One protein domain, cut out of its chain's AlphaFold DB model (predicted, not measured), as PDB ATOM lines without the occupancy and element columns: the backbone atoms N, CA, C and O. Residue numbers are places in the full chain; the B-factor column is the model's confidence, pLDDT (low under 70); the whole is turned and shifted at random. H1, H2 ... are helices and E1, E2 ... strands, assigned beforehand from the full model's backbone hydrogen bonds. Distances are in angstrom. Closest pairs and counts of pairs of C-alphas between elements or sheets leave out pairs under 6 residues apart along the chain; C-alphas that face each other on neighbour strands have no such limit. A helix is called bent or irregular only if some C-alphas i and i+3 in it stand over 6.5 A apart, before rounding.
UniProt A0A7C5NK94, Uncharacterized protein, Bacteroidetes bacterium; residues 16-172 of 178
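Overview. This is residues 16 to 172 of the 178 residues of an uncharacterized protein of Bacteroidetes bacterium (UniProt A0A7C5NK94). A strongly twisted five-stranded sheet makes the core, with the long helix H5 running slantwise over one face and H2 crossing the other; little H4 packs on the same face as H5. Two parts stick out of this body: residues 46 to 53, in a loop that reaches into H1, and residues 157 to 172, an arm made mostly of H6. The printed part has 157 residues with six named helices and five named strands, in the order E1 E2 H1 E3 H2 E4 H3 E5 H4 H5 H6; the sheet runs E3 E2 E1 E4 E5, antiparallel throughout, and the class is mixed, helices and strands. The whole is only just compact, close to loose, with a radius of gyration of the C-alphas of 17.6 A and spans of 51 by 45 by 30 A.

Along the chain. Find C-alpha 16 at (170.892, 219.704, 128.652); from there E1, residues 16 to 22, runs 19.9 A. Next look for E2, residues 31 to 40, the longest strand, 26.7 A. H1, residues 51 to 56, is irregular, with C-alphas 52 and 55 standing 7.3 A apart. Then come E3, residues 58 to 62, and H2, residues 69 to 80, 16.1 A long. E4, residues 87 to 94, covers 21.8 A; H3, residues 97 to 101, E5, residues 106 to 111, and H4, residues 118 to 121, follow. H5, residues 127 to 152, begins at C-alpha 127, (162.512, 242.261, 134.560), and runs 37.1 A. H6, residues 159 to 172, is 18.3 A long and ends at C-alpha 172, (191.711, 241.395, 145.081); it is neither bent nor irregular, but only just: C-alphas 169 and 172 are 6.3 A apart.

Arrangement. Start at E1, an inner strand: it forms a hairpin with E2, where N 20 and O 34 are 2.8 A apart, within hydrogen-bond range. The antiparallel neighbour of E2 on the side away from E1 is the edge strand E3, with N 39 and O 59 at 2.8 A, within hydrogen-bond range. Beside E1 you also find E4, with N 19 and O 90 at 2.9 A, and beside E4 the other edge strand, E5, with N 91 and O 109 at 2.9 A. The domain has three layers, helices on both faces of a sheet: H5 on one, H2 on the other. H2 has a height over the sheet of 9.5 A and runs across the strands, at 78 degrees to E1 on the local plane; the closest C-alphas of H2 and E2 are those of Val 72 and Thr 31, 5.9 A. H5 has a height of 9.0 A and runs slantwise to the strands, at 53 degrees to E2 on the local plane; its closest C-alpha pair with E4 is Ala 141 and Phe 87, 6.8 A. H4 is on the same face as H5, and its closest C-alphas with E3 are those of His 119 and Asn 62, 4.5 A. H3 only grazes the sheet, with its residues 97 to 100; it only just touches H2, with 3 pairs of C-alphas within 8 A, the closest Ile 101 and Ile 71 at 5.7 A, and of H2 residues 70 to 71 alone take part. H1 and H6 are not on the sheet, and H5 and H6 are apart. Every O i to N i+4 pair is within hydrogen-bond range in H2, H3 and H5, against 9 of 10 in H6 and 0 of 2 in H1, where 2 of 3 O i to N i+3 pairs are; H4 is too short for an i+4 pair.

Size, cuts and confidence. The two C-alphas farthest apart are those of Glu 47 and Ile 150, 53.2 A. The printed part has no cut, and no link is long. The mean pLDDT of the printed part is 87.9; look for low confidence, under 70, at residues 40 to 58 and at residue 172.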
ATOM      1  N   GLU A  16     170.604 219.489 127.235       95.56
ATOM      2  CA  GLU A  16     170.892 219.704 128.652       95.56
ATOM      3  C   GLU A  16     169.795 220.559 129.288       95.56
ATOM      4  O   GLU A  16     169.374 221.571 128.733       95.56
ATOM      5  N   TYR A  17     169.344 220.179 130.477       97.25
ATOM      6  CA  TYR A  17     168.275 220.854 131.200       97.25
ATOM      7  C   TYR A  17     168.718 221.170 132.622       97.25
ATOM      8  O   TYR A  17     169.514 220.442 133.207       97.25
ATOM      9  N   GLY A  18     168.167 222.244 133.183       97.81
ATOM     10  CA  GLY A  18     168.302 222.568 134.599       97.81
ATOM     11  C   GLY A  18     166.957 222.493 135.308       97.81
ATOM     12  O   GLY A  18     166.011 223.179 134.910       97.81
ATOM     13  N   ILE A  19     166.895 221.698 136.375       98.50
ATOM     14  CA  ILE A  19     165.711 221.519 137.223       98.50
ATOM     15  C   ILE A  19     166.064 221.937 138.646       98.50
ATOM     16  O   ILE A  19     166.847 221.279 139.328       98.50
ATOM     17  N   LEU A  20     165.517 223.072 139.081       98.38
ATOM     18  CA  LEU A  20     165.719 223.618 140.419       98.38
ATOM     19  C   LEU A  20     164.644 223.073 141.357       98.38
ATOM     20  O   LEU A  20     163.463 223.402 141.216       98.38
ATOM     21  N   TYR A  21     165.077 222.281 142.324       98.31
ATOM     22  CA  TYR A  21     164.232 221.583 143.277       98.31
ATOM     23  C   TYR A  21     164.413 222.149 144.689       98.31
ATOM     24  O   TYR A  21     165.524 222.497 145.104       98.31
ATOM     25  N   VAL A  22     163.303 222.242 145.421       97.56
ATOM     26  CA  VAL A  22     163.247 222.758 146.790       97.56
ATOM     27  C   VAL A  22     162.341 221.873 147.640       97.56
ATOM     28  O   VAL A  22     161.198 221.620 147.271       97.56
ATOM     29  N   ARG A  23     162.818 221.454 148.811       96.50
ATOM     30  CA  ARG A  23     162.073 220.669 149.802       96.50
ATOM     31  C   ARG A  23     162.420 221.147 151.202       96.50
ATOM     32  O   ARG A  23     163.592 221.316 151.526       96.50
ATOM     33  N   ALA A  24     161.412 221.354 152.043       94.00
ATOM     34  CA  ALA A  24     161.652 221.691 153.439       94.00
ATOM     35  C   ALA A  24     162.243 220.485 154.200       94.00
ATOM     36  O   ALA A  24     161.945 219.336 153.868       94.00
ATOM     37  N   PRO A  25     163.070 220.702 155.234       91.31
ATOM     38  CA  PRO A  25     163.491 219.612 156.107       91.31
ATOM     39  C   PRO A  25     162.287 218.860 156.692       91.31
ATOM     40  O   PRO A  25     161.263 219.468 157.003       91.31
ATOM     41  N   HIS A  26     162.417 217.537 156.823       88.56
ATOM     42  CA  HIS A  26     161.389 216.614 157.343       88.56
ATOM     43  C   HIS A  26     160.098 216.495 156.527       88.56
ATOM     44  O   HIS A  26     159.173 215.813 156.966       88.56
ATOM     45  N   THR A  27     160.014 217.103 155.342       91.75
ATOM     46  CA  THR A  27     158.908 216.836 154.414       91.75
ATOM     47  C   THR A  27     159.292 215.735 153.436       91.75
ATOM     48  O   THR A  27     160.450 215.606 153.046       91.75
ATOM     49  N   SER A  28     158.317 214.921 153.032       89.25
ATOM     50  CA  SER A  28     158.509 213.894 151.999       89.25
ATOM     51  C   SER A  28     158.363 214.450 150.583       89.25
ATOM     52  O   SER A  28     158.843 213.833 149.640       89.25
ATOM     53  N   SER A  29     157.719 215.610 150.442       94.75
ATOM     54  CA  SER A  29     157.443 216.263 149.165       94.75
ATOM     55  C   SER A  29     158.039 217.663 149.103       94.75
ATOM     56  O   SER A  29     158.020 218.403 150.097       94.75
ATOM     57  N   GLY A  30     158.529 218.025 147.927       96.69
ATOM     58  CA  GLY A  30     159.067 219.332 147.592       96.69
ATOM     59  C   GLY A  30     158.327 219.978 146.425       96.69
ATOM     60  O   GLY A  30     157.133 219.775 146.207       96.69
ATOM     61  N   THR A  31     159.046 220.816 145.692       97.56
ATOM     62  CA  THR A  31     158.556 221.509 144.507       97.56
ATOM     63  C   THR A  31     159.700 221.788 143.540       97.56
ATOM     64  O   THR A  31     160.847 222.000 143.945       97.56
ATOM     65  N   ILE A  32     159.382 221.824 142.248       98.50
ATOM     66  CA  ILE A  32     160.284 222.325 141.214       98.50
ATOM     67  C   ILE A  32     159.925 223.787 140.975       98.50
ATOM     68  O   ILE A  32     158.801 224.113 140.607       98.50
ATOM     69  N   THR A  33     160.888 224.676 141.187       97.94
ATOM     70  CA  THR A  33     160.687 226.131 141.071       97.94
ATOM     71  C   THR A  33     161.227 226.683 139.752       97.94
ATOM     72  O   THR A  33     160.848 227.766 139.317       97.94
ATOM     73  N   SER A  34     162.096 225.935 139.073       98.38
ATOM     74  CA  SER A  34     162.593 226.278 137.743       98.38
ATOM     75  C   SER A  34     162.816 225.018 136.931       98.38
ATOM     76  O   SER A  34     163.528 224.126 137.379       98.38
ATOM     77  N   PHE A  35     162.325 225.012 135.700       98.25
ATOM     78  CA  PHE A  35     162.667 224.033 134.681       98.25
ATOM     79  C   PHE A  35     163.058 224.782 133.405       98.25
ATOM     80  O   PHE A  35     162.284 225.589 132.890       98.25
ATOM     81  N   ALA A  36     164.279 224.568 132.918       97.19
ATOM     82  CA  ALA A  36     164.768 225.232 131.716       97.19
ATOM     83  C   ALA A  36     165.589 224.297 130.826       97.19
ATOM     84  O   ALA A  36     166.391 223.509 131.325       97.19
ATOM     85  N   LEU A  37     165.431 224.446 129.510       95.50
ATOM     86  CA  LEU A  37     166.345 223.879 128.517       95.50
ATOM     87  C   LEU A  37     167.543 224.816 128.345       95.50
ATOM     88  O   LEU A  37     167.360 226.023 128.174       95.50
ATOM     89  N   LYS A  38     168.753 224.257 128.356       92.25
ATOM     90  CA  LYS A  38     170.007 224.945 128.040       92.25
ATOM     91  C   LYS A  38     170.351 224.684 126.575       92.25
ATOM     92  O   LYS A  38     171.051 223.736 126.236       92.25
ATOM     93  N   SER A  39     169.845 225.535 125.691       79.06
ATOM     94  CA  SER A  39     170.135 225.427 124.264       79.06
ATOM     95  C   SER A  39     171.475 226.091 123.947       79.06
ATOM     96  O   SER A  39     171.660 227.299 124.144       79.06
ATOM     97  N   PHE A  40     172.417 225.302 123.433       69.00
ATOM     98  CA  PHE A  40     173.674 225.805 122.890       69.00
ATOM     99  C   PHE A  40     173.539 226.031 121.382       69.00
ATOM    100  O   PHE A  40     173.357 225.098 120.602       69.00
ATOM    101  N   ASP A  41     173.661 227.285 120.945       60.84
ATOM    102  CA  ASP A  41     173.684 227.615 119.518       60.84
ATOM    103  C   ASP A  41     175.095 227.385 118.944       60.84
ATOM    104  O   ASP A  41     175.928 228.296 118.880       60.84
ATOM    105  N   PHE A  42     175.377 226.144 118.533       54.62
ATOM    106  CA  PHE A  42     176.661 225.763 117.926       54.62
ATOM    107  C   PHE A  42     176.936 226.466 116.585       54.62
ATOM    108  O   PHE A  42     178.090 226.555 116.172       54.62
ATOM    109  N   LYS A  43     175.918 227.030 115.912       52.69
ATOM    110  CA  LYS A  43     176.071 227.657 114.584       52.69
ATOM    111  C   LYS A  43     176.853 228.979 114.607       52.69
ATOM    112  O   LYS A  43     177.092 229.563 113.555       52.69
ATOM    113  N   LYS A  44     177.248 229.472 115.786       50.94
ATOM    114  CA  LYS A  44     177.992 230.732 115.976       50.94
ATOM    115  C   LYS A  44     179.277 230.560 116.792       50.94
ATOM    116  O   LYS A  44     179.637 231.456 117.568       50.94
ATOM    117  N   LEU A  45     179.965 229.427 116.680       50.19
ATOM    118  CA  LEU A  45     181.290 229.270 117.282       50.19
ATOM    119  C   LEU A  45     182.365 229.840 116.333       50.19
ATOM    120  O   LEU A  45     182.492 229.337 115.222       50.19
ATOM    121  N   PRO A  46     183.102 230.906 116.709       48.72
ATOM    122  CA  PRO A  46     184.333 231.261 116.007       48.72
ATOM    123  C   PRO A  46     185.389 230.170 116.235       48.72
ATOM    124  O   PRO A  46     185.337 229.477 117.252       48.72
ATOM    125  N   GLU A  47     186.346 230.050 115.310       54.09
ATOM    126  CA  GLU A  47     187.426 229.043 115.331       54.09
ATOM    127  C   GLU A  47     188.269 229.067 116.623       54.09
ATOM    128  O   GLU A  47     188.832 228.048 117.010       54.09
ATOM    129  N   GLU A  48     188.285 230.190 117.352       52.53
ATOM    130  CA  GLU A  48     188.934 230.313 118.661       52.53
ATOM    131  C   GLU A  48     187.918 230.346 119.819       52.53
ATOM    132  O   GLU A  48     187.117 231.278 119.983       52.53
ATOM    133  N   ILE A  49     187.976 229.322 120.675       47.28
ATOM    134  CA  ILE A  49     187.141 229.192 121.875       47.28
ATOM    135  C   ILE A  49     187.711 230.070 122.992       47.28
ATOM    136  O   ILE A  49     188.693 229.727 123.644       47.28
ATOM    137  N   ASN A  50     187.042 231.186 123.281       48.50
ATOM    138  CA  ASN A  50     187.270 231.940 124.513       48.50
ATOM    139  C   ASN A  50     186.240 231.530 125.581       48.50
ATOM    140  O   ASN A  50     185.095 231.993 125.560       48.50
ATOM    141  N   PHE A  51     186.658 230.693 126.537       46.66
ATOM    142  CA  PHE A  51     185.802 230.160 127.608       46.66
ATOM    143  C   PHE A  51     185.119 231.240 128.466       46.66
ATOM    144  O   PHE A  51     184.008 231.026 128.946       46.66
ATOM    145  N   SER A  52     185.699 232.444 128.573       45.31
ATOM    146  CA  SER A  52     185.092 233.572 129.306       45.31
ATOM    147  C   SER A  52     183.848 234.168 128.626       45.31
ATOM    148  O   SER A  52     183.087 234.904 129.252       45.31
ATOM    149  N   LYS A  53     183.610 233.855 127.342       42.31
ATOM    150  CA  LYS A  53     182.485 234.379 126.542       42.31
ATOM    151  C   LYS A  53     181.376 233.355 126.279       42.31
ATOM    152  O   LYS A  53     180.359 233.728 125.693       42.31
ATOM    153  N   ILE A  54     181.534 232.101 126.716       47.59
ATOM    154  CA  ILE A  54     180.560 231.019 126.475       47.59
ATOM    155  C   ILE A  54     179.184 231.352 127.078       47.59
ATOM    156  O   ILE A  54     178.165 231.170 126.412       47.59
ATOM    157  N   ASN A  55     179.147 231.995 128.251       47.88
ATOM    158  CA  ASN A  55     177.903 232.398 128.923       47.88
ATOM    159  C   ASN A  55     177.014 233.381 128.133       47.88
ATOM    160  O   ASN A  55     175.854 233.556 128.485       47.88
ATOM    161  N   LYS A  56     177.513 234.025 127.066       50.31
ATOM    162  CA  LYS A  56     176.706 234.937 126.228       50.31
ATOM    163  C   LYS A  56     175.941 234.229 125.102       50.31
ATOM    164  O   LYS A  56     175.230 234.897 124.356       50.31
ATOM    165  N   LYS A  57     176.128 232.915 124.924       60.69
ATOM    166  CA  LYS A  57     175.580 232.153 123.786       60.69
ATOM    167  C   LYS A  57     174.668 230.994 124.186       60.69
ATOM    168  O   LYS A  57     173.989 230.456 123.315       60.69
ATOM    169  N   THR A  58     174.624 230.637 125.467       69.94
ATOM    170  CA  THR A  58     173.618 229.718 126.002       69.94
ATOM    171  C   THR A  58     172.280 230.440 126.044       69.94
ATOM    172  O   THR A  58     172.141 231.467 126.712       69.94
ATOM    173  N   ARG A  59     171.298 229.927 125.305       82.56
ATOM    174  CA  ARG A  59     169.911 230.372 125.420       82.56
ATOM    175  C   ARG A  59     169.196 229.466 126.405       82.56
ATOM    176  O   ARG A  59     169.340 228.248 126.341       82.56
ATOM    177  N   TYR A  60     168.410 230.073 127.277       90.38
ATOM    178  CA  TYR A  60     167.544 229.347 128.187       90.38
ATOM    179  C   TYR A  60     166.111 229.476 127.698       90.38
ATOM    180  O   TYR A  60     165.685 230.570 127.332       90.38
ATOM    181  N   ILE A  61     165.399 228.356 127.664       92.62
ATOM    182  CA  ILE A  61     163.972 228.322 127.340       92.62
ATOM    183  C   ILE A  61     163.234 227.913 128.604       92.62
ATOM    184  O   ILE A  61     163.565 226.890 129.209       92.62
ATOM    185  N   ASN A  62     162.260 228.720 129.010       94.88
ATOM    186  CA  ASN A  62     161.415 228.469 130.163       94.88
ATOM    187  C   ASN A  62     160.480 227.288 129.869       94.88
ATOM    188  O   ASN A  62     159.627 227.347 128.986       94.88
ATOM    189  N   LEU A  63     160.643 226.214 130.639       97.25
ATOM    190  CA  LEU A  63     159.851 224.991 130.549       97.25
ATOM    191  C   LEU A  63     158.972 224.782 131.787       97.25
ATOM    192  O   LEU A  63     158.474 223.681 131.999       97.25
ATOM    193  N   ASN A  64     158.724 225.823 132.591       97.25
ATOM    194  CA  ASN A  64     157.897 225.708 133.794       97.25
ATOM    195  C   ASN A  64     156.476 225.191 133.498       97.25
ATOM    196  O   ASN A  64     155.859 224.579 134.363       97.25
ATOM    197  N   ALA A  65     155.970 225.369 132.271       96.69
ATOM    198  CA  ALA A  65     154.695 224.798 131.828       96.69
ATOM    199  C   ALA A  65     154.653 223.254 131.868       96.69
ATOM    200  O   ALA A  65     153.571 222.678 131.902       96.69
ATOM    201  N   TYR A  66     155.812 222.588 131.884       97.06
ATOM    202  CA  TYR A  66     155.944 221.132 131.988       97.06
ATOM    203  C   TYR A  66     156.120 220.642 133.431       97.06
ATOM    204  O   TYR A  66     156.307 219.447 133.654       97.06
ATOM    205  N   ILE A  67     156.070 221.536 134.424       98.00
ATOM    206  CA  ILE A  67     156.108 221.142 135.833       98.00
ATOM    207  C   ILE A  67     154.740 220.567 136.208       98.00
ATOM    208  O   ILE A  67     153.775 221.287 136.461       98.00
ATOM    209  N   THR A  68     154.663 219.242 136.225       97.12
ATOM    210  CA  THR A  68     153.501 218.460 136.658       97.12
ATOM    211  C   THR A  68     153.737 217.843 138.038       97.12
ATOM    212  O   THR A  68     154.847 217.852 138.570       97.12
ATOM    213  N   LYS A  69     152.693 217.263 138.639       97.00
ATOM    214  CA  LYS A  69     152.855 216.491 139.883       97.00
ATOM    215  C   LYS A  69     153.770 215.282 139.689       97.00
ATOM    216  O   LYS A  69     154.531 214.964 140.591       97.00
ATOM    217  N   ASP A  70     153.729 214.654 138.518       95.56
ATOM    218  CA  ASP A  70     154.509 213.447 138.237       95.56
ATOM    219  C   ASP A  70     156.009 213.739 138.208       95.56
ATOM    220  O   ASP A  70     156.781 213.039 138.860       95.56
ATOM    221  N   ILE A  71     156.427 214.825 137.546       97.06
ATOM    222  CA  ILE A  71     157.840 215.230 137.559       97.06
ATOM    223  C   ILE A  71     158.276 215.702 138.954       97.06
ATOM    224  O   ILE A  71     159.390 215.404 139.368       97.06
ATOM    225  N   VAL A  72     157.409 216.366 139.730       98.19
ATOM    226  CA  VAL A  72     157.730 216.707 141.129       98.19
ATOM    227  C   VAL A  72     157.936 215.441 141.963       98.19
ATOM    228  O   VAL A  72     158.959 215.337 142.632       98.19
ATOM    229  N   ASN A  73     157.044 214.452 141.859       97.44
ATOM    230  CA  ASN A  73     157.166 213.176 142.570       97.44
ATOM    231  C   ASN A  73     158.441 212.412 142.173       97.44
ATOM    232  O   ASN A  73     159.100 211.822 143.027       97.44
ATOM    233  N   LEU A  74     158.816 212.443 140.892       97.06
ATOM    234  CA  LEU A  74     160.067 211.856 140.409       97.06
ATOM    235  C   LEU A  74     161.289 212.511 141.071       97.06
ATOM    236  O   LEU A  74     162.184 211.820 141.555       97.06
ATOM    237  N   PHE A  75     161.317 213.843 141.150       97.69
ATOM    238  CA  PHE A  75     162.409 214.561 141.813       97.69
ATOM    239  C   PHE A  75     162.357 214.475 143.342       97.69
ATOM    240  O   PHE A  75     163.413 214.541 143.972       97.69
ATOM    241  N   ASP A  76     161.186 214.260 143.943       97.62
ATOM    242  CA  ASP A  76     161.056 213.918 145.362       97.62
ATOM    243  C   ASP A  76     161.762 212.596 145.671       97.62
ATOM    244  O   ASP A  76     162.559 212.540 146.612       97.62
ATOM    245  N   GLN A  77     161.528 211.565 144.849       95.94
ATOM    246  CA  GLN A  77     162.178 210.258 144.970       95.94
ATOM    247  C   GLN A  77     163.698 210.387 144.832       95.94
ATOM    248  O   GLN A  77     164.423 210.035 145.761       95.94
ATOM    249  N   ILE A  78     164.175 210.999 143.744       95.81
ATOM    250  CA  ILE A  78     165.614 211.217 143.506       95.81
ATOM    251  C   ILE A  78     166.255 211.983 144.669       95.81
ATOM    252  O   ILE A  78     167.321 211.618 145.158       95.81
ATOM    253  N   SER A  79     165.606 213.050 145.137       96.19
ATOM    254  CA  SER A  79     166.149 213.893 146.204       96.19
ATOM    255  C   SER A  79     166.079 213.227 147.577       96.19
ATOM    256  O   SER A  79     166.789 213.646 148.491       96.19
ATOM    257  N   SER A  80     165.200 212.243 147.784       93.81
ATOM    258  CA  SER A  80     165.093 211.512 149.056       93.81
ATOM    259  C   SER A  80     166.310 210.631 149.340       93.81
ATOM    260  O   SER A  80     166.686 210.490 150.501       93.81
ATOM    261  N   ASP A  81     167.001 210.171 148.295       93.25
ATOM    262  CA  ASP A  81     168.221 209.365 148.417       93.25
ATOM    263  C   ASP A  81     169.467 210.201 148.765       93.25
ATOM    264  O   ASP A  81     170.522 209.665 149.114       93.25
ATOM    265  N   ILE A  82     169.365 211.534 148.701       94.19
ATOM    266  CA  ILE A  82     170.484 212.456 148.915       94.19
ATOM    267  C   ILE A  82     170.343 213.122 150.284       94.19
ATOM    268  O   ILE A  82     169.731 214.182 150.442       94.19
ATOM    269  N   ASN A  83     170.936 212.495 151.301       90.44
ATOM    270  CA  ASN A  83     170.892 213.012 152.667       90.44
ATOM    271  C   ASN A  83     171.449 214.447 152.753       90.44
ATOM    272  O   ASN A  83     172.556 214.735 152.297       90.44
ATOM    273  N   GLY A  84     170.684 215.343 153.381       89.25
ATOM    274  CA  GLY A  84     171.044 216.752 153.544       89.25
ATOM    275  C   GLY A  84     170.779 217.634 152.319       89.25
ATOM    276  O   GLY A  84     171.086 218.828 152.368       89.25
ATOM    277  N   PHE A  85     170.195 217.095 151.242       94.06
ATOM    278  CA  PHE A  85     169.788 217.880 150.083       94.06
ATOM    279  C   PHE A  85     168.333 218.362 150.198       94.06
ATOM    280  O   PHE A  85     167.382 217.580 150.293       94.06
ATOM    281  N   TYR A  86     168.183 219.684 150.172       95.19
ATOM    282  CA  TYR A  86     166.907 220.392 150.336       95.19
ATOM    283  C   TYR A  86     166.690 221.485 149.291       95.19
ATOM    284  O   TYR A  86     165.568 221.926 149.075       95.19
ATOM    285  N   PHE A  87     167.763 221.975 148.672       96.56
ATOM    286  CA  PHE A  87     167.717 223.114 147.771       96.56
ATOM    287  C   PHE A  87     168.880 223.039 146.794       96.56
ATOM    288  O   PHE A  87     170.044 223.018 147.208       96.56
ATOM    289  N   GLY A  88     168.570 223.055 145.505       97.19
ATOM    290  CA  GLY A  88     169.594 223.058 144.477       97.19
ATOM    291  C   GLY A  88     169.058 222.713 143.103       97.19
ATOM    292  O   GLY A  88     167.852 222.561 142.909       97.19
ATOM    293  N   ARG A  89     169.964 222.623 142.133       98.00
ATOM    294  CA  ARG A  89     169.630 222.357 140.736       98.00
ATOM    295  C   ARG A  89     170.279 221.069 140.268       98.00
ATOM    296  O   ARG A  89     171.498 220.930 140.341       98.00
ATOM    297  N   PHE A  90     169.460 220.180 139.732       98.12
ATOM    298  CA  PHE A  90     169.919 219.068 138.921       98.12
ATOM    299  C   PHE A  90     170.163 219.581 137.511       98.12
ATOM    300  O   PHE A  90     169.237 220.072 136.859       98.12
ATOM    301  N   ASP A  91     171.403 219.472 137.053       97.38
ATOM    302  CA  ASP A  91     171.713 219.587 135.638       97.38
ATOM    303  C   ASP A  91     171.710 218.179 135.048       97.38
ATOM    304  O   ASP A  91     172.369 217.264 135.556       97.38
ATOM    305  N   ILE A  92     170.885 217.990 134.022       97.75
ATOM    306  CA  ILE A  92     170.580 216.680 133.449       97.75
ATOM    307  C   ILE A  92     170.716 216.708 131.930       97.75
ATOM    308  O   ILE A  92     170.524 217.751 131.307       97.75
ATOM    309  N   LYS A  93     170.968 215.548 131.324       97.31
ATOM    310  CA  LYS A  93     170.872 215.352 129.876       97.31
ATOM    311  C   LYS A  93     169.722 214.415 129.523       97.31
ATOM    312  O   LYS A  93     169.577 213.364 130.145       97.31
ATOM    313  N   ALA A  94     168.945 214.788 128.509       97.12
ATOM    314  CA  ALA A  94     167.822 214.031 127.942       97.12
ATOM    315  C   ALA A  94     167.729 214.269 126.425       97.12
ATOM    316  O   ALA A  94     168.336 215.206 125.909       97.12
ATOM    317  N   ASN A  95     167.007 213.419 125.688       95.62
ATOM    318  CA  ASN A  95     166.739 213.690 124.269       95.62
ATOM    319  C   ASN A  95     165.508 214.586 124.085       95.62
ATOM    320  O   ASN A  95     165.366 215.226 123.043       95.62
ATOM    321  N   SER A  96     164.629 214.650 125.087       95.56
ATOM    322  CA  SER A  96     163.417 215.459 125.065       95.56
ATOM    323  C   SER A  96     162.838 215.671 126.470       95.56
ATOM    324  O   SER A  96     163.201 214.982 127.424       95.56
ATOM    325  N   VAL A  97     161.876 216.593 126.594       95.31
ATOM    326  CA  VAL A  97     161.112 216.786 127.842       95.31
ATOM    327  C   VAL A  97     160.262 215.559 128.180       95.31
ATOM    328  O   VAL A  97     160.102 215.241 129.356       95.31
ATOM    329  N   ILE A  98     159.747 214.844 127.173       95.06
ATOM    330  CA  ILE A  98     158.959 213.628 127.410       95.06
ATOM    331  C   ILE A  98     159.823 212.512 128.012       95.06
ATOM    332  O   ILE A  98     159.367 211.825 128.919       95.06
ATOM    333  N   ASP A  99     161.090 212.399 127.607       97.56
ATOM    334  CA  ASP A  99     162.020 211.444 128.219       97.56
ATOM    335  C   ASP A  99     162.271 211.778 129.693       97.56
ATOM    336  O   ASP A  99     162.308 210.876 130.522       97.56
ATOM    337  N   ILE A 100     162.359 213.068 130.048       97.50
ATOM    338  CA  ILE A 100     162.496 213.498 131.450       97.50
ATOM    339  C   ILE A 100     161.288 213.050 132.276       97.50
ATOM    340  O   ILE A 100     161.459 212.497 133.358       97.50
ATOM    341  N   ILE A 101     160.076 213.259 131.754       93.69
ATOM    342  CA  ILE A 101     158.829 212.854 132.421       93.69
ATOM    343  C   ILE A 101     158.781 211.332 132.618       93.69
ATOM    344  O   ILE A 101     158.322 210.864 133.655       93.69
ATOM    345  N   ASN A 102     159.308 210.567 131.661       95.25
ATOM    346  CA  ASN A 102     159.390 209.107 131.735       95.25
ATOM    347  C   ASN A 102     160.580 208.589 132.569       95.25
ATOM    348  O   ASN A 102     160.750 207.377 132.688       95.25
ATOM    349  N   GLY A 103     161.418 209.472 133.126       95.75
ATOM    350  CA  GLY A 103     162.607 209.094 133.895       95.75
ATOM    351  C   GLY A 103     163.828 208.688 133.059       95.75
ATOM    352  O   GLY A 103     164.826 208.245 133.621       95.75
ATOM    353  N   ASP A 104     163.797 208.860 131.736       97.44
ATOM    354  CA  ASP A 104     164.909 208.543 130.833       97.44
ATOM    355  C   ASP A 104     165.867 209.737 130.648       97.44
ATOM    356  O   ASP A 104     165.957 210.389 129.599       97.44
ATOM    357  N   PHE A 105     166.650 210.021 131.684       97.56
ATOM    358  CA  PHE A 105     167.682 211.057 131.661       97.56
ATOM    359  C   PHE A 105     168.913 210.653 132.474       97.56
ATOM    360  O   PHE A 105     168.923 209.658 133.195       97.56
ATOM    361  N   LYS A 106     169.985 211.433 132.337       97.69
ATOM    362  CA  LYS A 106     171.212 211.286 133.128       97.69
ATOM    363  C   LYS A 106     171.455 212.563 133.916       97.69
ATOM    364  O   LYS A 106     171.423 213.641 133.331       97.69
ATOM    365  N   ILE A 107     171.695 212.447 135.218       96.75
ATOM    366  CA  ILE A 107     172.134 213.574 136.050       96.75
ATOM    367  C   ILE A 107     173.640 213.735 135.847       96.75
ATOM    368  O   ILE A 107     174.374 212.768 136.020       96.75
ATOM    369  N   ILE A 108     174.079 214.934 135.465       95.56
ATOM    370  CA  ILE A 108     175.499 215.250 135.236       95.56
ATOM    371  C   ILE A 108     176.095 216.095 136.356       95.56
ATOM    372  O   ILE A 108     177.290 216.026 136.621       95.56
ATOM    373  N   GLU A 109     175.273 216.892 137.035       95.19
ATOM    374  CA  GLU A 109     175.720 217.717 138.148       95.19
ATOM    375  C   GLU A 109     174.563 217.975 139.112       95.19
ATOM    376  O   GLU A 109     173.420 218.209 138.707       95.19
ATOM    377  N   LEU A 110     174.882 217.975 140.406       96.25
ATOM    378  CA  LEU A 110     174.007 218.476 141.452       96.25
ATOM    379  C   LEU A 110     174.606 219.748 142.047       96.25
ATOM    380  O   LEU A 110     175.573 219.710 142.807       96.25
ATOM    381  N   ASN A 111     173.995 220.881 141.722       95.62
ATOM    382  CA  ASN A 111     174.382 222.178 142.245       95.62
ATOM    383  C   ASN A 111     173.632 222.476 143.549       95.62
ATOM    384  O   ASN A 111     172.421 222.286 143.634       95.62
ATOM    385  N   GLY A 112     174.333 222.990 144.562       93.06
ATOM    386  CA  GLY A 112     173.735 223.368 145.849       93.06
ATOM    387  C   GLY A 112     173.091 224.761 145.852       93.06
ATOM    388  O   GLY A 112     172.550 225.235 144.853       93.06
ATOM    389  N   ILE A 113     173.213 225.462 146.983       88.94
ATOM    390  CA  ILE A 113     172.577 226.766 147.260       88.94
ATOM    391  C   ILE A 113     172.942 227.900 146.289       88.94
ATOM    392  O   ILE A 113     172.203 228.869 146.172       88.94
ATOM    393  N   GLY A 114     174.067 227.788 145.575       86.69
ATOM    394  CA  GLY A 114     174.481 228.762 144.555       86.69
ATOM    395  C   GLY A 114     173.704 228.667 143.237       86.69
ATOM    396  O   GLY A 114     173.989 229.410 142.301       86.69
ATOM    397  N   SER A 115     172.752 227.738 143.136       92.06
ATOM    398  CA  SER A 115     171.964 227.508 141.929       92.06
ATOM    399  C   SER A 115     170.982 228.640 141.658       92.06
ATOM    400  O   SER A 115     170.027 228.824 142.399       92.06
ATOM    401  N   VAL A 116     171.145 229.324 140.531       90.62
ATOM    402  CA  VAL A 116     170.168 230.302 140.032       90.62
ATOM    403  C   VAL A 116     169.045 229.605 139.238       90.62
ATOM    404  O   VAL A 116     169.336 228.655 138.496       90.62
ATOM    405  N   PRO A 117     167.777 230.063 139.336       95.44
ATOM    406  CA  PRO A 117     166.659 229.585 138.516       95.44
ATOM    407  C   PRO A 117     166.847 229.962 137.042       95.44
ATOM    408  O   PRO A 117     166.615 231.096 136.625       95.44
ATOM    409  N   LEU A 118     167.265 228.990 136.234       95.12
ATOM    410  CA  LEU A 118     167.700 229.241 134.860       95.12
ATOM    411  C   LEU A 118     166.588 229.727 133.924       95.12
ATOM    412  O   LEU A 118     166.882 230.426 132.957       95.12
ATOM    413  N   HIS A 119     165.321 229.418 134.217       95.19
ATOM    414  CA  HIS A 119     164.206 229.888 133.393       95.19
ATOM    415  C   HIS A 119     164.104 231.418 133.363       95.19
ATOM    416  O   HIS A 119     163.564 231.944 132.400       95.19
ATOM    417  N   LEU A 120     164.650 232.132 134.361       94.75
ATOM    418  CA  LEU A 120     164.669 233.600 134.390       94.75
ATOM    419  C   LEU A 120     165.527 234.220 133.282       94.75
ATOM    420  O   LEU A 120     165.341 235.391 132.957       94.75
ATOM    421  N   TYR A 121     166.450 233.452 132.699       91.12
ATOM    422  CA  TYR A 121     167.255 233.889 131.559       91.12
ATOM    423  C   TYR A 121     166.537 233.732 130.213       91.12
ATOM    424  O   TYR A 121     167.104 234.104 129.185       91.12
ATOM    425  N   ASP A 122     165.311 233.199 130.197       89.75
ATOM    426  CA  ASP A 122     164.464 233.251 129.009       89.75
ATOM    427  C   ASP A 122     164.133 234.726 128.678       89.75
ATOM    428  O   ASP A 122     163.640 235.451 129.554       89.75
ATOM    429  N   PRO A 123     164.406 235.195 127.441       86.38
ATOM    430  CA  PRO A 123     164.200 236.588 127.038       86.38
ATOM    431  C   PRO A 123     162.734 237.039 127.072       86.38
ATOM    432  O   PRO A 123     162.475 238.239 127.003       86.38
ATOM    433  N   HIS A 124     161.779 236.113 127.165       89.50
ATOM    434  CA  HIS A 124     160.357 236.427 127.267       89.50
ATOM    435  C   HIS A 124     159.924 236.848 128.682       89.50
ATOM    436  O   HIS A 124     158.809 237.343 128.855       89.50
ATOM    437  N   ASN A 125     160.782 236.703 129.698       88.88
ATOM    438  CA  ASN A 125     160.464 237.156 131.051       88.88
ATOM    439  C   ASN A 125     160.584 238.675 131.203       88.88
ATOM    440  O   ASN A 125     161.529 239.306 130.732       88.88
ATOM    441  N   SER A 126     159.668 239.266 131.972       94.25
ATOM    442  CA  SER A 126     159.796 240.668 132.373       94.25
ATOM    443  C   SER A 126     160.809 240.832 133.509       94.25
ATOM    444  O   SER A 126     160.901 240.008 134.420       94.25
ATOM    445  N   LEU A 127     161.527 241.958 133.517       93.38
ATOM    446  CA  LEU A 127     162.512 242.261 134.560       93.38
ATOM    447  C   LEU A 127     161.887 242.269 135.968       93.38
ATOM    448  O   LEU A 127     162.479 241.770 136.924       93.38
ATOM    449  N   GLN A 128     160.664 242.794 136.091       96.69
ATOM    450  CA  GLN A 128     159.916 242.807 137.349       96.69
ATOM    451  C   GLN A 128     159.609 241.387 137.848       96.69
ATOM    452  O   GLN A 128     159.706 241.128 139.048       96.69
ATOM    453  N   TYR A 129     159.239 240.473 136.943       95.69
ATOM    454  CA  TYR A 129     159.040 239.066 137.282       95.69
ATOM    455  C   TYR A 129     160.338 238.437 137.786       95.69
ATOM    456  O   TYR A 129     160.327 237.842 138.861       95.69
ATOM    457  N   CYS A 130     161.456 238.657 137.089       95.12
ATOM    458  CA  CYS A 130     162.747 238.105 137.494       95.12
ATOM    459  C   CYS A 130     163.161 238.554 138.900       95.12
ATOM    460  O   CYS A 130     163.522 237.715 139.722       95.12
ATOM    461  N   TYR A 131     163.071 239.850 139.219       96.19
ATOM    462  CA  TYR A 131     163.426 240.342 140.558       96.19
ATOM    463  C   TYR A 131     162.527 239.781 141.662       96.19
ATOM    464  O   TYR A 131     163.024 239.404 142.724       96.19
ATOM    465  N   ARG A 132     161.213 239.705 141.416       97.38
ATOM    466  CA  ARG A 132     160.269 239.097 142.362       97.38
ATOM    467  C   ARG A 132     160.609 237.626 142.603       97.38
ATOM    468  O   ARG A 132     160.714 237.219 143.755       97.38
ATOM    469  N   PHE A 133     160.861 236.872 141.536       96.75
ATOM    470  CA  PHE A 133     161.212 235.462 141.640       96.75
ATOM    471  C   PHE A 133     162.538 235.254 142.384       96.75
ATOM    472  O   PHE A 133     162.632 234.378 143.234       96.75
ATOM    473  N   TYR A 134     163.566 236.075 142.127       95.62
ATOM    474  CA  TYR A 134     164.828 235.998 142.873       95.62
ATOM    475  C   TYR A 134     164.632 236.186 144.375       95.62
ATOM    476  O   TYR A 134     165.246 235.469 145.163       95.62
ATOM    477  N   LYS A 135     163.774 237.131 144.775       96.12
ATOM    478  CA  LYS A 135     163.437 237.317 146.186       96.12
ATOM    479  C   LYS A 135     162.820 236.041 146.767       96.12
ATOM    480  O   LYS A 135     163.344 235.525 147.745       96.12
ATOM    481  N   GLU A 136     161.781 235.503 146.131       96.06
ATOM    482  CA  GLU A 136     161.111 234.268 146.573       96.06
ATOM    483  C   GLU A 136     162.086 233.080 146.647       96.06
ATOM    484  O   GLU A 136     162.096 232.327 147.620       96.06
ATOM    485  N   HIS A 137     162.961 232.950 145.648       96.44
ATOM    486  CA  HIS A 137     164.004 231.932 145.578       96.44
ATOM    487  C   HIS A 137     164.951 231.976 146.787       96.44
ATOM    488  O   HIS A 137     165.191 230.947 147.424       96.44
ATOM    489  N   TYR A 138     165.463 233.159 147.136       95.19
ATOM    490  CA  TYR A 138     166.352 233.310 148.289       95.19
ATOM    491  C   TYR A 138     165.609 233.285 149.633       95.19
ATOM    492  O   TYR A 138     166.187 232.845 150.627       95.19
ATOM    493  N   ASP A 139     164.333 233.674 149.674       95.94
ATOM    494  CA  ASP A 139     163.486 233.526 150.861       95.94
ATOM    495  C   ASP A 139     163.289 232.034 151.202       95.94
ATOM    496  O   ASP A 139     163.454 231.645 152.361       95.94
ATOM    497  N   MET A 140     163.040 231.173 150.206       95.56
ATOM    498  CA  MET A 140     162.974 229.711 150.393       95.56
ATOM    499  C   MET A 140     164.299 229.135 150.911       95.56
ATOM    500  O   MET A 140     164.319 228.367 151.877       95.56
ATOM    501  N   ALA A 141     165.422 229.540 150.311       94.94
ATOM    502  CA  ALA A 141     166.757 229.163 150.770       94.94
ATOM    503  C   ALA A 141     167.003 229.557 152.239       94.94
ATOM    504  O   ALA A 141     167.521 228.761 153.026       94.94
ATOM    505  N   LEU A 142     166.612 230.776 152.621       93.62
ATOM    506  CA  LEU A 142     166.776 231.290 153.979       93.62
ATOM    507  C   LEU A 142     165.906 230.533 154.989       93.62
ATOM    508  O   LEU A 142     166.367 230.247 156.095       93.62
ATOM    509  N   GLN A 143     164.674 230.180 154.620       94.00
ATOM    510  CA  GLN A 143     163.797 229.362 155.460       94.00
ATOM    511  C   GLN A 143     164.434 228.001 155.761       94.00
ATOM    512  O   GLN A 143     164.572 227.640 156.930       94.00
ATOM    513  N   ILE A 144     164.922 227.299 154.735       93.75
ATOM    514  CA  ILE A 144     165.613 226.011 154.894       93.75
ATOM    515  C   ILE A 144     166.871 226.166 155.760       93.75
ATOM    516  O   ILE A 144     167.110 225.366 156.667       93.75
ATOM    517  N   ALA A 145     167.665 227.215 155.526       91.75
ATOM    518  CA  ALA A 145     168.865 227.488 156.309       91.75
ATOM    519  C   ALA A 145     168.553 227.731 157.795       91.75
ATOM    520  O   ALA A 145     169.291 227.260 158.663       91.75
ATOM    521  N   ASN A 146     167.461 228.436 158.102       91.75
ATOM    522  CA  ASN A 146     167.026 228.679 159.476       91.75
ATOM    523  C   ASN A 146     166.580 227.390 160.174       91.75
ATOM    524  O   ASN A 146     166.998 227.157 161.310       91.75
ATOM    525  N   THR A 147     165.808 226.536 159.497       91.50
ATOM    526  CA  THR A 147     165.420 225.217 160.024       91.50
ATOM    527  C   THR A 147     166.657 224.365 160.319       91.50
ATOM    528  O   THR A 147     166.865 223.941 161.457       91.50
ATOM    529  N   ASN A 148     167.568 224.238 159.348       88.50
ATOM    530  CA  ASN A 148     168.810 223.479 159.515       88.50
ATOM    531  C   ASN A 148     169.698 224.037 160.640       88.50
ATOM    532  O   ASN A 148     170.319 223.276 161.377       88.50
ATOM    533  N   LYS A 149     169.753 225.363 160.815       87.31
ATOM    534  CA  LYS A 149     170.490 226.008 161.913       87.31
ATOM    535  C   LYS A 149     169.954 225.602 163.284       87.31
ATOM    536  O   LYS A 149     170.758 225.346 164.179       87.31
ATOM    537  N   ILE A 150     168.633 225.596 163.462       85.62
ATOM    538  CA  ILE A 150     167.998 225.243 164.740       85.62
ATOM    539  C   ILE A 150     168.316 223.786 165.088       85.62
ATOM    540  O   ILE A 150     168.736 223.496 166.208       85.62
ATOM    541  N   GLU A 151     168.189 222.893 164.114       83.69
ATOM    542  CA  GLU A 151     168.310 221.449 164.322       83.69
ATOM    543  C   GLU A 151     169.761 220.979 164.436       83.69
ATOM    544  O   GLU A 151     170.116 220.239 165.352       83.69
ATOM    545  N   GLN A 152     170.628 221.447 163.538       81.38
ATOM    546  CA  GLN A 152     172.025 221.014 163.456       81.38
ATOM    547  C   GLN A 152     172.964 221.906 164.281       81.38
ATOM    548  O   GLN A 152     174.175 221.686 164.311       81.38
ATOM    549  N   LYS A 153     172.428 222.941 164.945       78.56
ATOM    550  CA  LYS A 153     173.186 223.943 165.720       78.56
ATOM    551  C   LYS A 153     174.314 224.607 164.913       78.56
ATOM    552  O   LYS A 153     175.315 225.060 165.477       78.56
ATOM    553  N   ILE A 154     174.150 224.693 163.590       77.88
ATOM    554  CA  ILE A 154     175.126 225.300 162.680       77.88
ATOM    555  C   ILE A 154     175.117 226.815 162.871       77.88
ATOM    556  O   ILE A 154     174.074 227.467 162.865       77.88
ATOM    557  N   ARG A 155     176.301 227.409 163.022       78.12
ATOM    558  CA  ARG A 155     176.437 228.864 163.133       78.12
ATOM    559  C   ARG A 155     176.587 229.478 161.739       78.12
ATOM    560  O   ARG A 155     177.431 229.005 160.979       78.12
ATOM    561  N   PRO A 156     175.832 230.540 161.406       81.62
ATOM    562  CA  PRO A 156     176.036 231.251 160.154       81.62
ATOM    563  C   PRO A 156     177.440 231.858 160.105       81.62
ATOM    564  O   PRO A 156     178.051 232.155 161.139       81.62
ATOM    565  N   MET A 157     177.942 232.067 158.888       84.56
ATOM    566  CA  MET A 157     179.213 232.753 158.677       84.56
ATOM    567  C   MET A 157     179.168 234.140 159.328       84.56
ATOM    568  O   MET A 157     178.208 234.893 159.166       84.56
ATOM    569  N   LYS A 158     180.222 234.493 160.071       88.56
ATOM    570  CA  LYS A 158     180.334 235.827 160.670       88.56
ATOM    571  C   LYS A 158     180.384 236.889 159.557       88.56
ATOM    572  O   LYS A 158     181.161 236.702 158.618       88.56
ATOM    573  N   PRO A 159     179.685 238.033 159.687       88.62
ATOM    574  CA  PRO A 159     179.683 239.081 158.660       88.62
ATOM    575  C   PRO A 159     181.081 239.554 158.241       88.62
ATOM    576  O   PRO A 159     181.346 239.721 157.057       88.62
ATOM    577  N   GLY A 160     182.019 239.688 159.188       90.56
ATOM    578  CA  GLY A 160     183.401 240.075 158.874       90.56
ATOM    579  C   GLY A 160     184.163 239.041 158.037       90.56
ATOM    580  O   GLY A 160     184.989 239.411 157.209       90.56
ATOM    581  N   VAL A 161     183.858 237.749 158.203       87.75
ATOM    582  CA  VAL A 161     184.429 236.685 157.360       87.75
ATOM    583  C   VAL A 161     183.816 236.750 155.967       87.75
ATOM    584  O   VAL A 161     184.553 236.692 154.993       87.75
ATOM    585  N   LEU A 162     182.499 236.954 155.868       86.94
ATOM    586  CA  LEU A 162     181.811 237.108 154.586       86.94
ATOM    587  C   LEU A 162     182.367 238.292 153.784       86.94
ATOM    588  O   LEU A 162     182.745 238.119 152.631       86.94
ATOM    589  N   LEU A 163     182.480 239.471 154.405       86.88
ATOM    590  CA  LEU A 163     183.041 240.667 153.770       86.88
ATOM    591  C   LEU A 163     184.477 240.435 153.293       86.88
ATOM    592  O   LEU A 163     184.808 240.774 152.159       86.88
ATOM    593  N   LYS A 164     185.316 239.808 154.130       88.38
ATOM    594  CA  LYS A 164     186.694 239.463 153.760       88.38
ATOM    595  C   LYS A 164     186.740 238.493 152.579       88.38
ATOM    596  O   LYS A 164     187.555 238.686 151.683       88.38
ATOM    597  N   THR A 165     185.877 237.477 152.560       85.44
ATOM    598  CA  THR A 165     185.769 236.528 151.443       85.44
ATOM    599  C   THR A 165     185.356 237.245 150.163       85.44
ATOM    600  O   THR A 165     186.044 237.113 149.160       85.44
ATOM    601  N   VAL A 166     184.302 238.068 150.196       84.69
ATOM    602  CA  VAL A 166     183.847 238.832 149.024       84.69
ATOM    603  C   VAL A 166     184.948 239.759 148.508       84.69
ATOM    604  O   VAL A 166     185.238 239.756 147.312       84.69
ATOM    605  N   PHE A 167     185.611 240.504 149.398       87.12
ATOM    606  CA  PHE A 167     186.715 241.389 149.028       87.12
ATOM    607  C   PHE A 167     187.868 240.612 148.382       87.12
ATOM    608  O   PHE A 167     188.339 240.964 147.303       87.12
ATOM    609  N   ASN A 168     188.290 239.504 148.989       86.75
ATOM    610  CA  ASN A 168     189.385 238.701 148.457       86.75
ATOM    611  C   ASN A 168     189.042 238.028 147.123       86.75
ATOM    612  O   ASN A 168     189.893 237.967 146.241       86.75
ATOM    613  N   THR A 169     187.816 237.530 146.966       80.62
ATOM    614  CA  THR A 169     187.387 236.801 145.768       80.62
ATOM    615  C   THR A 169     187.085 237.724 144.590       80.62
ATOM    616  O   THR A 169     187.348 237.341 143.459       80.62
ATOM    617  N   TYR A 170     186.544 238.920 144.820       77.31
ATOM    618  CA  TYR A 170     186.062 239.774 143.726       77.31
ATOM    619  C   TYR A 170     186.829 241.088 143.572       77.31
ATOM    620  O   TYR A 170     186.843 241.641 142.476       77.31
ATOM    621  N   LEU A 171     187.483 241.589 144.625       72.81
ATOM    622  CA  LEU A 171     188.168 242.890 144.604       72.81
ATOM    623  C   LEU A 171     189.701 242.754 144.554       72.81
ATOM    624  O   LEU A 171     190.352 243.533 143.860       72.81
ATOM    625  N   ASN A 172     190.274 241.715 145.174       63.81
ATOM    626  CA  ASN A 172     191.711 241.395 145.081       63.81
ATOM    627  C   ASN A 172     192.098 240.549 143.852       63.81
ATOM    628  O   ASN A 172     193.272 240.249 143.665       63.81
TER     629      ASN A 172